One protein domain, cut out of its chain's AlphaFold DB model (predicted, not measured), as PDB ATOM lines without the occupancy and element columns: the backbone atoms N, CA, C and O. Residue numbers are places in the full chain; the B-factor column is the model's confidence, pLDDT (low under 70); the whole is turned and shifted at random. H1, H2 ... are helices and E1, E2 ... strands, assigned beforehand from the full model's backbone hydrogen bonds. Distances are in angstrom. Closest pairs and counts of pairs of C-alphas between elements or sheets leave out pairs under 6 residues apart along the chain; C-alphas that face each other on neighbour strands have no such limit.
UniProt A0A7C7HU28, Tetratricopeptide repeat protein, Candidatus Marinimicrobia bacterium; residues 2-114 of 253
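AT A GLANCE: This is residues 2 to 114 of the 253 residues of the protein "Tetratricopeptide repeat protein" of Candidatus Marinimicrobia bacterium (UniProt A0A7C7HU28). One wide, twisted sheet of seven antiparallel strands forms a wall, and the opening stretch with the two short helices H1 and H2 passes over one face at a distance, without packing on it. Residues 41 to 52 loop from E2 past E1 to E3 on that same side. The printed part has 113 residues, with two named helices and seven named strands in the order H1 H2 E1 E2 E3 E4 E5 E6 E7; across the sheet the order is E2 - E1 - E3 - E4 - E5 - E6 - E7, and the class is mostly strand. The whole is compact, with a radius of gyration of the C-alphas of 14.4 A and spans of 42 by 30 by 25 A.

IN THESE COORDINATES: Find C-alpha 33 at (27.751, -43.797, 0.754), where E2 begins; it runs 23.0 A to residue 40. E1, residues 23 to 30, covers 21.9 A, and E3, residues 53 to 60, 21.4 A. Next come E4, residues 63 to 71, 24.8 A; E5, residues 77 to 82, 16.8 A; and E6, residues 88 to 95, 21.0 A. E7, residues 98 to 106, covers 22.1 A, bends by 74 degrees at residue 101 and ends at C-alpha 106, (20.350, -15.727, -19.658). Look back to C-alpha 5 at (31.312, -43.548, -23.604) for H1, residues 5 to 8, 5.9 A long; H2, residues 11 to 15, is 7.5 A long.

HOW THE PARTS SIT: Start at E3 and E4, a hairpin, where N 58 and O 66 are 2.8 A apart, within hydrogen-bond range. E3 to E7 form a meander, each strand the antiparallel neighbour of the one before: look at N 67 and O 80, 3.2 A, for E4 and E5; N 79 and O 92, 2.8 A, for E5 and E6; and N 100 and O 93, 2.7 A, for E6 and E7, an edge strand. On the other side of E3, E1 has N 25 and O 57 at 2.9 A, and the edge strand E2 pairs with E1 through N 35 and O 28, 2.8 A. H2 is only just not on the sheet, with 4 pairs of C-alphas within 10 A; H1 is not on it. H1 and H2 meet only through their link. H1 is too short for an O i to N i+4 pair; H2 has 0 of 1 within range, and 1 of 2 O i to N i+3 pairs.

THE WHOLE: The C-alphas of Asp 31 and Leu 109, the two farthest apart, are 43.2 A from each other. The printed part has no cut, and the link from E2 to E3, 12 residues, is long. Mean pLDDT of the printed part is 72.6; look for values under 70 at residues 2 to 21, residue 32 and residues 39 to 48.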
ATOM      1  N   LYS A   2      27.154 -51.662 -21.195       34.53
ATOM      2  CA  LYS A   2      27.093 -50.532 -22.132       34.53
ATOM      3  C   LYS A   2      28.077 -49.487 -21.615       34.53
ATOM      4  O   LYS A   2      27.968 -49.059 -20.474       34.53
ATOM      5  N   ASN A   3      29.081 -49.168 -22.423       34.38
ATOM      6  CA  ASN A   3      30.105 -48.193 -22.081       34.38
ATOM      7  C   ASN A   3      29.464 -46.815 -21.854       34.38
ATOM      8  O   ASN A   3      28.754 -46.318 -22.728       34.38
ATOM      9  N   ILE A   4      29.802 -46.176 -20.727       40.97
ATOM     10  CA  ILE A   4      29.519 -44.763 -20.395       40.97
ATOM     11  C   ILE A   4      29.917 -43.805 -21.541       40.97
ATOM     12  O   ILE A   4      29.347 -42.726 -21.691       40.97
ATOM     13  N   LEU A   5      30.835 -44.246 -22.411       33.19
ATOM     14  CA  LEU A   5      31.312 -43.548 -23.604       33.19
ATOM     15  C   LEU A   5      30.186 -43.014 -24.517       33.19
ATOM     16  O   LEU A   5      30.372 -41.975 -25.139       33.19
ATOM     17  N   LEU A   6      29.029 -43.689 -24.599       31.61
ATOM     18  CA  LEU A   6      27.962 -43.300 -25.536       31.61
ATOM     19  C   LEU A   6      27.106 -42.105 -25.079       31.61
ATOM     20  O   LEU A   6      26.457 -41.495 -25.920       31.61
ATOM     21  N   ILE A   7      27.087 -41.764 -23.785       43.00
ATOM     22  CA  ILE A   7      26.222 -40.685 -23.255       43.00
ATOM     23  C   ILE A   7      26.955 -39.340 -23.225       43.00
ATOM     24  O   ILE A   7      26.335 -38.291 -23.356       43.00
ATOM     25  N   ILE A   8      28.283 -39.360 -23.099       42.88
ATOM     26  CA  ILE A   8      29.086 -38.147 -22.882       42.88
ATOM     27  C   ILE A   8      29.483 -37.479 -24.206       42.88
ATOM     28  O   ILE A   8      29.702 -36.269 -24.249       42.88
ATOM     29  N   LEU A   9      29.542 -38.241 -25.305       32.78
ATOM     30  CA  LEU A   9      30.038 -37.739 -26.587       32.78
ATOM     31  C   LEU A   9      29.150 -36.713 -27.327       32.78
ATOM     32  O   LEU A   9      29.743 -35.891 -28.023       32.78
ATOM     33  N   PRO A  10      27.803 -36.652 -27.208       36.50
ATOM     34  CA  PRO A  10      27.051 -35.642 -27.958       36.50
ATOM     35  C   PRO A  10      27.105 -34.242 -27.320       36.50
ATOM     36  O   PRO A  10      26.908 -33.247 -28.008       36.50
ATOM     37  N   LEU A  11      27.384 -34.133 -26.014       39.00
ATOM     38  CA  LEU A  11      27.214 -32.880 -25.257       39.00
ATOM     39  C   LEU A  11      28.436 -31.950 -25.248       39.00
ATOM     40  O   LEU A  11      28.310 -30.793 -24.856       39.00
ATOM     41  N   LEU A  12      29.606 -32.412 -25.699       36.59
ATOM     42  CA  LEU A  12      30.781 -31.542 -25.885       36.59
ATOM     43  C   LEU A  12      30.572 -30.516 -27.013       36.59
ATOM     44  O   LEU A  12      31.147 -29.433 -26.961       36.59
ATOM     45  N   LEU A  13      29.704 -30.816 -27.985       34.78
ATOM     46  CA  LEU A  13      29.376 -29.916 -29.097       34.78
ATOM     47  C   LEU A  13      28.476 -28.738 -28.688       34.78
ATOM     48  O   LEU A  13      28.486 -27.714 -29.362       34.78
ATOM     49  N   ILE A  14      27.748 -28.848 -27.573       38.56
ATOM     50  CA  ILE A  14      26.752 -27.851 -27.142       38.56
ATOM     51  C   ILE A  14      27.414 -26.633 -26.464       38.56
ATOM     52  O   ILE A  14      26.830 -25.564 -26.407       38.56
ATOM     53  N   VAL A  15      28.654 -26.740 -25.968       38.03
ATOM     54  CA  VAL A  15      29.255 -25.687 -25.114       38.03
ATOM     55  C   VAL A  15      30.227 -24.759 -25.861       38.03
ATOM     56  O   VAL A  15      30.788 -23.858 -25.251       38.03
ATOM     57  N   GLY A  16      30.474 -24.956 -27.162       36.53
ATOM     58  CA  GLY A  16      31.391 -24.093 -27.931       36.53
ATOM     59  C   GLY A  16      32.837 -24.052 -27.405       36.53
ATOM     60  O   GLY A  16      33.618 -23.196 -27.814       36.53
ATOM     61  N   CYS A  17      33.212 -24.963 -26.502       36.34
ATOM     62  CA  CYS A  17      34.533 -25.002 -25.895       36.34
ATOM     63  C   CYS A  17      35.465 -25.880 -26.744       36.34
ATOM     64  O   CYS A  17      35.451 -27.105 -26.632       36.34
ATOM     65  N   GLU A  18      36.299 -25.259 -27.584       37.19
ATOM     66  CA  GLU A  18      37.278 -25.955 -28.443       37.19
ATOM     67  C   GLU A  18      38.330 -26.765 -27.650       37.19
ATOM     68  O   GLU A  18      39.077 -27.543 -28.242       37.19
ATOM     69  N   LYS A  19      38.414 -26.598 -26.319       48.84
ATOM     70  CA  LYS A  19      39.446 -27.212 -25.460       48.84
ATOM     71  C   LYS A  19      38.931 -28.153 -24.368       48.84
ATOM     72  O   LYS A  19      39.749 -28.830 -23.748       48.84
ATOM     73  N   GLY A  20      37.617 -28.278 -24.193       51.00
ATOM     74  CA  GLY A  20      37.014 -29.167 -23.201       51.00
ATOM     75  C   GLY A  20      37.296 -28.784 -21.729       51.00
ATOM     76  O   GLY A  20      38.217 -28.030 -21.419       51.00
ATOM     77  N   PRO A  21      36.504 -29.319 -20.788       63.25
ATOM     78  CA  PRO A  21      36.605 -29.023 -19.354       63.25
ATOM     79  C   PRO A  21      37.936 -29.506 -18.764       63.25
ATOM     80  O   PRO A  21      38.261 -30.687 -18.864       63.25
ATOM     81  N   LYS A  22      38.682 -28.631 -18.077       70.94
ATOM     82  CA  LYS A  22      40.002 -28.952 -17.489       70.94
ATOM     83  C   LYS A  22      39.936 -29.843 -16.247       70.94
ATOM     84  O   LYS A  22      40.918 -30.514 -15.927       70.94
ATOM     85  N   LYS A  23      38.806 -29.839 -15.540       78.56
ATOM     86  CA  LYS A  23      38.553 -30.693 -14.374       78.56
ATOM     87  C   LYS A  23      37.107 -31.164 -14.393       78.56
ATOM     88  O   LYS A  23      36.205 -30.384 -14.689       78.56
ATOM     89  N   ILE A  24      36.891 -32.427 -14.043       79.19
ATOM     90  CA  ILE A  24      35.556 -32.994 -13.856       79.19
ATOM     91  C   ILE A  24      35.480 -33.642 -12.487       79.19
ATOM     92  O   ILE A  24      36.413 -34.304 -12.040       79.19
ATOM     93  N   ILE A  25      34.358 -33.428 -11.825       83.75
ATOM     94  CA  ILE A  25      34.035 -34.019 -10.542       83.75
ATOM     95  C   ILE A  25      32.827 -34.913 -10.744       83.75
ATOM     96  O   ILE A  25      31.819 -34.477 -11.294       83.75
ATOM     97  N   VAL A  26      32.930 -36.152 -10.281       83.94
ATOM     98  CA  VAL A  26      31.861 -37.143 -10.401       83.94
ATOM     99  C   VAL A  26      31.440 -37.575  -9.015       83.94
ATOM    100  O   VAL A  26      32.285 -37.936  -8.196       83.94
ATOM    101  N   GLU A  27      30.138 -37.562  -8.771       86.94
ATOM    102  CA  GLU A  27      29.549 -38.113  -7.563       86.94
ATOM    103  C   GLU A  27      28.814 -39.418  -7.882       86.94
ATOM    104  O   GLU A  27      27.956 -39.465  -8.770       86.94
ATOM    105  N   THR A  28      29.149 -40.484  -7.153       85.19
ATOM    106  CA  THR A  28      28.487 -41.792  -7.216       85.19
ATOM    107  C   THR A  28      27.915 -42.179  -5.857       85.19
ATOM    108  O   THR A  28      28.320 -41.665  -4.816       85.19
ATOM    109  N   TRP A  29      26.952 -43.098  -5.856       80.75
ATOM    110  CA  TRP A  29      26.414 -43.714  -4.649       80.75
ATOM    111  C   TRP A  29      26.795 -45.192  -4.610       80.75
ATOM    112  O   TRP A  29      26.190 -46.017  -5.294       80.75
ATOM    113  N   GLU A  30      27.805 -45.524  -3.811       78.25
ATOM    114  CA  GLU A  30      28.340 -46.879  -3.678       78.25
ATOM    115  C   GLU A  30      28.147 -47.352  -2.236       78.25
ATOM    116  O   GLU A  30      28.511 -46.655  -1.288       78.25
ATOM    117  N   ASP A  31      27.533 -48.525  -2.066       76.75
ATOM    118  CA  ASP A  31      27.331 -49.176  -0.762       76.75
ATOM    119  C   ASP A  31      26.648 -48.293   0.302       76.75
ATOM    120  O   ASP A  31      26.942 -48.372   1.492       76.75
ATOM    121  N   GLY A  32      25.721 -47.424  -0.116       68.88
ATOM    122  CA  GLY A  32      25.017 -46.528   0.808       68.88
ATOM    123  C   GLY A  32      25.775 -45.242   1.151       68.88
ATOM    124  O   GLY A  32      25.306 -44.488   2.001       68.88
ATOM    125  N   THR A  33      26.915 -44.979   0.505       74.62
ATOM    126  CA  THR A  33      27.751 -43.797   0.754       74.62
ATOM    127  C   THR A  33      27.991 -42.986  -0.522       74.62
ATOM    128  O   THR A  33      28.242 -43.574  -1.579       74.62
ATOM    129  N   PRO A  34      27.933 -41.641  -0.458       79.69
ATOM    130  CA  PRO A  34      28.345 -40.804  -1.574       79.69
ATOM    131  C   PRO A  34      29.867 -40.852  -1.711       79.69
ATOM    132  O   PRO A  34      30.599 -40.652  -0.738       79.69
ATOM    133  N   LYS A  35      30.351 -41.090  -2.928       82.69
ATOM    134  CA  LYS A  35      31.768 -40.992  -3.281       82.69
ATOM    135  C   LYS A  35      31.949 -39.902  -4.318       82.69
ATOM    136  O   LYS A  35      31.217 -39.847  -5.298       82.69
ATOM    137  N   LYS A  36      32.946 -39.047  -4.097       83.38
ATOM    138  CA  LYS A  36      33.292 -37.936  -4.983       83.38
ATOM    139  C   LYS A  36      34.692 -38.159  -5.531       83.38
ATOM    140  O   LYS A  36      35.628 -38.332  -4.752       83.38
ATOM    141  N   VAL A  37      34.825 -38.184  -6.851       79.00
ATOM    142  CA  VAL A  37      36.093 -38.466  -7.531       79.00
ATOM    143  C   VAL A  37      36.436 -37.323  -8.478       79.00
ATOM    144  O   VAL A  37      35.623 -36.928  -9.316       79.00
ATOM    145  N   ASP A  38      37.656 -36.809  -8.332       75.38
ATOM    146  CA  ASP A  38      38.225 -35.762  -9.177       75.38
ATOM    147  C   ASP A  38      38.968 -36.397 -10.360       75.38
ATOM    148  O   ASP A  38      39.864 -37.222 -10.176       75.38
ATOM    149  N   TYR A  39      38.634 -35.971 -11.575       69.44
ATOM    150  CA  TYR A  39      39.280 -36.405 -12.809       69.44
ATOM    151  C   TYR A  39      39.980 -35.228 -13.501       69.44
ATOM    152  O   TYR A  39      39.399 -34.154 -13.687       69.44
ATOM    153  N   VAL A  40      41.226 -35.461 -13.924       59.34
ATOM    154  CA  VAL A  40      41.998 -34.610 -14.845       59.34
ATOM    155  C   VAL A  40      42.043 -35.330 -16.198       59.34
ATOM    156  O   VAL A  40      42.237 -36.545 -16.228       59.34
ATOM    157  N   ILE A  41      41.804 -34.613 -17.303       57.06
ATOM    158  CA  ILE A  41      41.639 -35.179 -18.659       57.06
ATOM    159  C   ILE A  41      42.765 -36.178 -19.002       57.06
ATOM    160  O   ILE A  41      43.938 -35.814 -18.943       57.06
ATOM    161  N   GLY A  42      42.419 -37.407 -19.416       48.00
ATOM    162  CA  GLY A  42      43.406 -38.377 -19.924       48.00
ATOM    163  C   GLY A  42      42.995 -39.854 -19.892       48.00
ATOM    164  O   GLY A  42      43.425 -40.605 -20.758       48.00
ATOM    165  N   ASP A  43      42.116 -40.271 -18.977       50.22
ATOM    166  CA  ASP A  43      41.525 -41.621 -18.957       50.22
ATOM    167  C   ASP A  43      40.151 -41.576 -18.259       50.22
ATOM    168  O   ASP A  43      40.037 -41.353 -17.055       50.22
ATOM    169  N   TRP A  44      39.080 -41.714 -19.041       55.34
ATOM    170  CA  TRP A  44      37.709 -41.363 -18.646       55.34
ATOM    171  C   TRP A  44      36.940 -42.518 -18.004       55.34
ATOM    172  O   TRP A  44      36.862 -43.572 -18.626       55.34
ATOM    173  N   LEU A  45      36.316 -42.285 -16.834       54.94
ATOM    174  CA  LEU A  45      35.151 -42.988 -16.231       54.94
ATOM    175  C   LEU A  45      35.098 -44.532 -16.337       54.94
ATOM    176  O   LEU A  45      34.038 -45.141 -16.182       54.94
ATOM    177  N   LYS A  46      36.221 -45.198 -16.609       54.28
ATOM    178  CA  LYS A  46      36.300 -46.656 -16.686       54.28
ATOM    179  C   LYS A  46      36.081 -47.207 -15.281       54.28
ATOM    180  O   LYS A  46      36.811 -46.864 -14.359       54.28
ATOM    181  N   GLY A  47      35.080 -48.070 -15.137       62.75
ATOM    182  CA  GLY A  47      34.781 -48.754 -13.879       62.75
ATOM    183  C   GLY A  47      33.684 -48.113 -13.029       62.75
ATOM    184  O   GLY A  47      33.246 -48.757 -12.082       62.75
ATOM    185  N   ILE A  48      33.184 -46.921 -13.377       68.81
ATOM    186  CA  ILE A  48      31.965 -46.403 -12.742       68.81
ATOM    187  C   ILE A  48      30.763 -47.183 -13.276       68.81
ATOM    188  O   ILE A  48      30.607 -47.377 -14.483       68.81
ATOM    189  N   GLN A  49      29.919 -47.646 -12.362       73.88
ATOM    190  CA  GLN A  49      28.625 -48.221 -12.697       73.88
ATOM    191  C   GLN A  49      27.655 -47.089 -13.023       73.88
ATOM    192  O   GLN A  49      27.503 -46.141 -12.259       73.88
ATOM    193  N   GLN A  50      27.004 -47.158 -14.181       72.38
ATOM    194  CA  GLN A  50      26.163 -46.063 -14.660       72.38
ATOM    195  C   GLN A  50      25.015 -45.779 -13.677       72.38
ATOM    196  O   GLN A  50      24.694 -44.633 -13.390       72.38
ATOM    197  N   GLU A  51      24.438 -46.833 -13.112       79.56
ATOM    198  CA  GLU A  51      23.366 -46.816 -12.125       79.56
ATOM    199  C   GLU A  51      23.730 -46.130 -10.800       79.56
ATOM    200  O   GLU A  51      22.823 -45.666 -10.106       79.56
ATOM    201  N   THR A  52      25.020 -46.028 -10.461       82.38
ATOM    202  CA  THR A  52      25.477 -45.363  -9.233       82.38
ATOM    203  C   THR A  52      25.699 -43.866  -9.424       82.38
ATOM    204  O   THR A  52      25.843 -43.154  -8.433       82.38
ATOM    205  N   LEU A  53      25.697 -43.368 -10.665       83.44
ATOM    206  CA  LEU A  53      25.950 -41.966 -10.982       83.44
ATOM    207  C   LEU A  53      24.876 -41.043 -10.386       83.44
ATOM    208  O   LEU A  53      23.675 -41.290 -10.538       83.44
ATOM    209  N   ARG A  54      25.318 -39.964  -9.731       86.38
ATOM    210  CA  ARG A  54      24.461 -38.938  -9.118       86.38
ATOM    211  C   ARG A  54      24.628 -37.576  -9.747       86.38
ATOM    212  O   ARG A  54      23.625 -36.953 -10.074       86.38
ATOM    213  N   SER A  55      25.862 -37.122  -9.913       87.25
ATOM    214  CA  SER A  55      26.126 -35.841 -10.548       87.25
ATOM    215  C   SER A  55      27.467 -35.840 -11.266       87.25
ATOM    216  O   SER A  55      28.379 -36.605 -10.929       87.25
ATOM    217  N   ILE A  56      27.569 -34.984 -12.277       85.62
ATOM    218  CA  ILE A  56      28.835 -34.636 -12.910       85.62
ATOM    219  C   ILE A  56      28.922 -33.114 -12.974       85.62
ATOM    220  O   ILE A  56      28.088 -32.471 -13.608       85.62
ATOM    221  N   THR A  57      29.960 -32.561 -12.351       86.00
ATOM    222  CA  THR A  57      30.289 -31.135 -12.407       86.00
ATOM    223  C   THR A  57      31.535 -30.928 -13.246       86.00
ATOM    224  O   THR A  57      32.569 -31.574 -13.050       86.00
ATOM    225  N   TYR A  58      31.450 -29.985 -14.168       83.56
ATOM    226  CA  TYR A  58      32.495 -29.647 -15.114       83.56
ATOM    227  C   TYR A  58      33.085 -28.292 -14.764       83.56
ATOM    228  O   TYR A  58      32.350 -27.331 -14.541       83.56
ATOM    229  N   TYR A  59      34.412 -28.217 -14.777       81.50
ATOM    230  CA  TYR A  59      35.153 -27.014 -14.440       81.50
ATOM    231  C   TYR A  59      36.097 -26.592 -15.559       81.50
ATOM    232  O   TYR A  59      36.792 -27.416 -16.166       81.50
ATOM    233  N   GLU A  60      36.214 -25.281 -15.735       79.50
ATOM    234  CA  GLU A  60      37.226 -24.648 -16.569       79.50
ATOM    235  C   GLU A  60      37.810 -23.439 -15.840       79.50
ATOM    236  O   GLU A  60      37.096 -22.633 -15.260       79.50
ATOM    237  N   ASN A  61      39.143 -23.358 -15.797       80.19
ATOM    238  CA  ASN A  61      39.882 -22.293 -15.104       80.19
ATOM    239  C   ASN A  61      39.499 -22.078 -13.621       80.19
ATOM    240  O   ASN A  61      39.775 -21.022 -13.068       80.19
ATOM    241  N   GLY A  62      38.938 -23.099 -12.963       78.62
ATOM    242  CA  GLY A  62      38.517 -23.045 -11.558       78.62
ATOM    243  C   GLY A  62      37.027 -22.757 -11.356       78.62
ATOM    244  O   GLY A  62      36.529 -22.991 -10.259       78.62
ATOM    245  N   GLU A  63      36.316 -22.357 -12.407       82.25
ATOM    246  CA  GLU A  63      34.886 -22.047 -12.380       82.25
ATOM    247  C   GLU A  63      34.050 -23.227 -12.877       82.25
ATOM    248  O   GLU A  63      34.505 -24.013 -13.713       82.25
ATOM    249  N   ILE A  64      32.825 -23.363 -12.359       82.81
ATOM    250  CA  ILE A  64      31.853 -24.350 -12.848       82.81
ATOM    251  C   ILE A  64      31.317 -23.867 -14.191       82.81
ATOM    252  O   ILE A  64      30.855 -22.737 -14.299       82.81
ATOM    253  N   ILE A  65      31.333 -24.739 -15.196       82.56
ATOM    254  CA  ILE A  65      30.775 -24.444 -16.523       82.56
ATOM    255  C   ILE A  65      29.529 -25.271 -16.843       82.56
ATOM    256  O   ILE A  65      28.744 -24.882 -17.711       82.56
ATOM    257  N   LYS A  66      29.331 -26.405 -16.157       86.38
ATOM    258  CA  LYS A  66      28.204 -27.320 -16.378       86.38
ATOM    259  C   LYS A  66      28.006 -28.255 -15.178       86.38
ATOM    260  O   LYS A  66      28.990 -28.707 -14.599       86.38
ATOM    261  N   ASP A  67      26.757 -28.588 -14.876       86.00
ATOM    262  CA  ASP A  67      26.331 -29.520 -13.834       86.00
ATOM    263  C   ASP A  67      25.190 -30.356 -14.384       86.00
ATOM    264  O   ASP A  67      24.211 -29.846 -14.941       86.00
ATOM    265  N   GLU A  68      25.322 -31.653 -14.180       86.56
ATOM    266  CA  GLU A  68      24.385 -32.658 -14.639       86.56
ATOM    267  C   GLU A  68      24.002 -33.541 -13.460       86.56
ATOM    268  O   GLU A  68      24.871 -34.000 -12.721       86.56
ATOM    269  N   ASN A  69      22.704 -33.793 -13.298       86.88
ATOM    270  CA  ASN A  69      22.171 -34.669 -12.262       86.88
ATOM    271  C   ASN A  69      21.642 -35.961 -12.874       86.88
ATOM    272  O   ASN A  69      21.101 -35.960 -13.979       86.88
ATOM    273  N   PHE A  70      21.798 -37.063 -12.144       85.50
ATOM    274  CA  PHE A  70      21.485 -38.401 -12.612       85.50
ATOM    275  C   PHE A  70      20.674 -39.205 -11.593       85.50
ATOM    276  O   PHE A  70      20.875 -39.147 -10.373       85.50
ATOM    277  N   LYS A  71      19.777 -40.035 -12.124       85.81
ATOM    278  CA  LYS A  71      19.013 -41.038 -11.387       85.81
ATOM    279  C   LYS A  71      18.940 -42.315 -12.208       85.81
ATOM    280  O   LYS A  71      18.556 -42.292 -13.375       85.81
ATOM    281  N   ALA A  72      19.323 -43.435 -11.592       84.12
ATOM    282  CA  ALA A  72      19.391 -44.739 -12.259       84.12
ATOM    283  C   ALA A  72      20.182 -44.685 -13.587       84.12
ATOM    284  O   ALA A  72      19.793 -45.283 -14.590       84.12
ATOM    285  N   GLY A  73      21.276 -43.916 -13.596       78.31
ATOM    286  CA  GLY A  73      22.159 -43.770 -14.749       78.31
ATOM    287  C   GLY A  73      21.634 -42.929 -15.906       78.31
ATOM    288  O   GLY A  73      22.246 -42.925 -16.973       78.31
ATOM    289  N   LYS A  74      20.528 -42.208 -15.724       82.00
ATOM    290  CA  LYS A  74      19.985 -41.276 -16.715       82.00
ATOM    291  C   LYS A  74      19.949 -39.860 -16.161       82.00
ATOM    292  O   LYS A  74      19.818 -39.714 -14.949       82.00
ATOM    293  N   LEU A  75      20.031 -38.853 -17.035       81.69
ATOM    294  CA  LEU A  75      19.833 -37.457 -16.641       81.69
ATOM    295  C   LEU A  75      18.459 -37.298 -15.985       81.69
ATOM    296  O   LEU A  75      17.448 -37.722 -16.543       81.69
ATOM    297  N   ASP A  76      18.430 -36.737 -14.786       86.19
ATOM    298  CA  ASP A  76      17.213 -36.593 -13.996       86.19
ATOM    299  C   ASP A  76      17.381 -35.419 -13.033       86.19
ATOM    300  O   ASP A  76      18.354 -35.343 -12.279       86.19
ATOM    301  N   GLY A  77      16.440 -34.485 -13.083       86.94
ATOM    302  CA  GLY A  77      16.520 -33.210 -12.395       86.94
ATOM    303  C   GLY A  77      17.115 -32.111 -13.269       86.94
ATOM    304  O   GLY A  77      16.951 -32.080 -14.487       86.94
ATOM    305  N   LYS A  78      17.758 -31.154 -12.612       86.00
ATOM    306  CA  LYS A  78      18.146 -29.887 -13.219       86.00
ATOM    307  C   LYS A  78      19.498 -29.995 -13.918       86.00
ATOM    308  O   LYS A  78      20.471 -30.428 -13.301       86.00
ATOM    309  N   PHE A  79      19.540 -29.557 -15.169       86.94
ATOM    310  CA  PHE A  79      20.748 -29.210 -15.901       86.94
ATOM    311  C   PHE A  79      20.982 -27.713 -15.759       86.94
ATOM    312  O   PHE A  79      20.042 -26.915 -15.836       86.94
ATOM    313  N   THR A  80      22.230 -27.298 -15.587       84.81
ATOM    314  CA  THR A  80      22.582 -25.882 -15.680       84.81
ATOM    315  C   THR A  80      23.916 -25.737 -16.412       84.81
ATOM    316  O   THR A  80      24.769 -26.624 -16.369       84.81
ATOM    317  N   GLY A  81      24.056 -24.644 -17.153       85.56
ATOM    318  CA  GLY A  81      25.289 -24.200 -17.789       85.56
ATOM    319  C   GLY A  81      25.593 -22.767 -17.366       85.56
ATOM    320  O   GLY A  81      24.672 -21.986 -17.113       85.56
ATOM    321  N   TRP A  82      26.874 -22.418 -17.295       83.69
ATOM    322  CA  TRP A  82      27.345 -21.120 -16.808       83.69
ATOM    323  C   TRP A  82      28.263 -20.446 -17.820       83.69
ATOM    324  O   TRP A  82      28.899 -21.097 -18.653       83.69
ATOM    325  N   TYR A  83      28.326 -19.123 -17.733       80.56
ATOM    326  CA  TYR A  83      29.405 -18.337 -18.316       80.56
ATOM    327  C   TYR A  83      30.655 -18.412 -17.437       80.56
ATOM    328  O   TYR A  83      30.560 -18.640 -16.233       80.56
ATOM    329  N   GLU A  84      31.825 -18.109 -18.008       75.69
ATOM    330  CA  GLU A  84      33.077 -17.972 -17.242       75.69
ATOM    331  C   GLU A  84      32.989 -16.906 -16.136       75.69
ATOM    332  O   GLU A  84      33.734 -16.954 -15.166       75.69
ATOM    333  N   SER A  85      32.057 -15.953 -16.252       77.44
ATOM    334  CA  SER A  85      31.768 -14.961 -15.212       77.44
ATOM    335  C   SER A  85      31.064 -15.540 -13.976       77.44
ATOM    336  O   SER A  85      30.804 -14.800 -13.028       77.44
ATOM    337  N   GLY A  86      30.686 -16.823 -13.997       82.12
ATOM    338  CA  GLY A  86      29.900 -17.486 -12.954       82.12
ATOM    339  C   GLY A  86      28.397 -17.194 -13.023       82.12
ATOM    340  O   GLY A  86      27.624 -17.718 -12.219       82.12
ATOM    341  N   GLN A  87      27.945 -16.381 -13.984       84.38
ATOM    342  CA  GLN A  87      26.519 -16.182 -14.230       84.38
ATOM    343  C   GLN A  87      25.910 -17.410 -14.910       84.38
ATOM    344  O   GLN A  87      26.544 -18.043 -15.757       84.38
ATOM    345  N   LYS A  88      24.660 -17.736 -14.557       85.88
ATOM    346  CA  LYS A  88      23.902 -18.765 -15.274       85.88
ATOM    347  C   LYS A  88      23.775 -18.364 -16.737       85.88
ATOM    348  O   LYS A  88      23.524 -17.204 -17.029       85.88
ATOM    349  N   ARG A  89      23.927 -19.339 -17.624       86.62
ATOM    350  CA  ARG A  89      23.745 -19.190 -19.070       86.62
ATOM    351  C   ARG A  89      22.485 -19.895 -19.533       86.62
ATOM    352  O   ARG A  89      21.717 -19.339 -20.303       86.62
ATOM    353  N   ILE A  90      22.283 -21.124 -19.071       84.75
ATOM    354  CA  ILE A  90      21.198 -21.981 -19.538       84.75
ATOM    355  C   ILE A  90      20.770 -22.947 -18.437       84.75
ATOM    356  O   ILE A  90      21.582 -23.369 -17.613       84.75
ATOM    357  N   GLU A  91      19.493 -23.294 -18.412       88.06
ATOM    358  CA  GLU A  91      18.900 -24.192 -17.434       88.06
ATOM    359  C   GLU A  91      17.751 -24.978 -18.066       88.06
ATOM    360  O   GLU A  91      16.915 -24.414 -18.769       88.06
ATOM    361  N   GLY A  92      17.712 -26.282 -17.805       85.94
ATOM    362  CA  GLY A  92      16.678 -27.183 -18.307       85.94
ATOM    363  C   GLY A  92      16.421 -28.305 -17.312       85.94
ATOM    364  O   GLY A  92      17.245 -28.568 -16.433       85.94
ATOM    365  N   ASN A  93      15.274 -28.967 -17.428       87.06
ATOM    366  CA  ASN A  93      14.903 -30.066 -16.540       87.06
ATOM    367  C   ASN A  93      14.816 -31.370 -17.319       87.06
ATOM    368  O   ASN A  93      14.285 -31.402 -18.424       87.06
ATOM    369  N   TYR A  94      15.283 -32.455 -16.714       86.81
ATOM    370  CA  TYR A  94      15.242 -33.793 -17.283       86.81
ATOM    371  C   TYR A  94      14.481 -34.752 -16.373       86.81
ATOM    372  O   TYR A  94      14.562 -34.663 -15.148       86.81
ATOM    373  N   ILE A  95      13.784 -35.713 -16.973       86.00
ATOM    374  CA  ILE A  95      13.170 -36.841 -16.274       86.00
ATOM    375  C   ILE A  95      13.556 -38.109 -17.023       86.00
ATOM    376  O   ILE A  95      13.272 -38.250 -18.209       86.00
ATOM    377  N   ALA A  96      14.212 -39.046 -16.334       85.62
ATOM    378  CA  ALA A  96      14.597 -40.340 -16.899       85.62
ATOM    379  C   ALA A  96      15.323 -40.267 -18.266       85.62
ATOM    380  O   ALA A  96      15.160 -41.155 -19.110       85.62
ATOM    381  N   GLY A  97      16.174 -39.257 -18.448       79.75
ATOM    382  CA  GLY A  97      16.994 -39.027 -19.640       79.75
ATOM    383  C   GLY A  97      16.349 -38.142 -20.704       79.75
ATOM    384  O   GLY A  97      17.027 -37.793 -21.666       79.75
ATOM    385  N   GLU A  98      15.086 -37.761 -20.538       78.50
ATOM    386  CA  GLU A  98      14.351 -36.928 -21.490       78.50
ATOM    387  C   GLU A  98      14.238 -35.499 -20.967       78.50
ATOM    388  O   GLU A  98      13.966 -35.290 -19.786       78.50
ATOM    389  N   HIS A  99      14.463 -34.516 -21.839       80.12
ATOM    390  CA  HIS A  99      14.240 -33.113 -21.502       80.12
ATOM    391  C   HIS A  99      12.739 -32.856 -21.313       80.12
ATOM    392  O   HIS A  99      11.908 -33.348 -22.072       80.12
ATOM    393  N   THR A 100      12.396 -32.064 -20.304       79.94
ATOM    394  CA  THR A 100      11.023 -31.731 -19.927       79.94
ATOM    395  C   THR A 100      10.886 -30.225 -19.740       79.94
ATOM    396  O   THR A 100      11.668 -29.604 -19.021       79.94
ATOM    397  N   GLY A 101       9.863 -29.638 -20.361       78.94
ATOM    398  CA  GLY A 101       9.620 -28.196 -20.321       78.94
ATOM    399  C   GLY A 101      10.418 -27.422 -21.368       78.94
ATOM    400  O   GLY A 101      10.803 -27.969 -22.401       78.94
ATOM    401  N   THR A 102      10.614 -26.131 -21.116       74.75
ATOM    402  CA  THR A 102      11.389 -25.224 -21.969       74.75
ATOM    403  C   THR A 102      12.727 -24.926 -21.323       74.75
ATOM    404  O   THR A 102      12.819 -24.764 -20.104       74.75
ATOM    405  N   TRP A 103      13.757 -24.786 -22.147       82.75
ATOM    406  CA  TRP A 103      15.007 -24.220 -21.682       82.75
ATOM    407  C   TRP A 103      14.811 -22.765 -21.258       82.75
ATOM    408  O   TRP A 103      14.103 -22.003 -21.914       82.75
ATOM    409  N   THR A 104      15.456 -22.382 -20.162       84.12
ATOM    410  CA  THR A 104      15.616 -20.980 -19.765       84.12
ATOM    411  C   THR A 104      17.049 -20.576 -20.057       84.12
ATOM    412  O   THR A 104      17.968 -21.340 -19.756       84.12
ATOM    413  N   SER A 105      17.262 -19.399 -20.636       87.69
ATOM    414  CA  SER A 105      18.608 -18.885 -20.885       87.69
ATOM    415  C   SER A 105      18.765 -17.475 -20.352       87.69
ATOM    416  O   SER A 105      17.777 -16.765 -20.185       87.69
ATOM    417  N   TRP A 106      20.000 -17.071 -20.093       87.00
ATOM    418  CA  TRP A 106      20.350 -15.727 -19.658       87.00
ATOM    419  C   TRP A 106      21.527 -15.233 -20.484       87.00
ATOM    420  O   TRP A 106      22.395 -16.022 -20.851       87.00
ATOM    421  N   ASP A 107      21.563 -13.935 -20.767       82.75
ATOM    422  CA  ASP A 107      22.737 -13.303 -21.362       82.75
ATOM    423  C   ASP A 107      23.862 -13.092 -20.332       82.75
ATOM    424  O   ASP A 107      23.709 -13.353 -19.136       82.75
ATOM    425  N   SER A 108      25.015 -12.590 -20.780       79.62
ATOM    426  CA  SER A 108      26.176 -12.346 -19.911       79.62
ATOM    427  C   SER A 108      25.999 -11.188 -18.920       79.62
ATOM    428  O   SER A 108      26.972 -10.785 -18.280       79.62
ATOM    429  N   LEU A 109      24.811 -10.582 -18.853       83.94
ATOM    430  CA  LEU A 109      24.414  -9.610 -17.839       83.94
ATOM    431  C   LEU A 109      23.389 -10.207 -16.859       83.94
ATOM    432  O   LEU A 109      22.990  -9.527 -15.914       83.94
ATOM    433  N   GLY A 110      22.993 -11.470 -17.048       82.75
ATOM    434  CA  GLY A 110      21.996 -12.165 -16.241       82.75
ATOM    435  C   GLY A 110      20.554 -11.851 -16.637       82.75
ATOM    436  O   GLY A 110      19.648 -12.105 -15.843       82.75
ATOM    437  N   VAL A 111      20.321 -11.287 -17.827       84.06
ATOM    438  CA  VAL A 111      18.970 -11.010 -18.330       84.06
ATOM    439  C   VAL A 111      18.419 -12.265 -18.992       84.06
ATOM    440  O   VAL A 111      19.009 -12.779 -19.942       84.06
ATOM    441  N   GLU A 112      17.289 -12.759 -18.485       86.25
ATOM    442  CA  GLU A 112      16.596 -13.909 -19.067       86.25
ATOM    443  C   GLU A 112      16.242 -13.618 -20.527       86.25
ATOM    444  O   GLU A 112      15.758 -12.536 -20.851       86.25
ATOM    445  N   THR A 113      16.551 -14.561 -21.412       83.31
ATOM    446  CA  THR A 113      16.351 -14.432 -22.854       83.31
ATOM    447  C   THR A 113      15.718 -15.715 -23.392       83.31
ATOM    448  O   THR A 113      16.098 -16.829 -23.021       83.31
ATOM    449  N   SER A 114      14.744 -15.568 -24.281       85.50
ATOM    450  CA  SER A 114      14.073 -16.674 -24.967       85.50
ATOM    451  C   SER A 114      14.773 -17.063 -26.275       85.50
ATOM    452  O   SER A 114      15.562 -16.300 -26.834       85.50
TER     453      SER A 114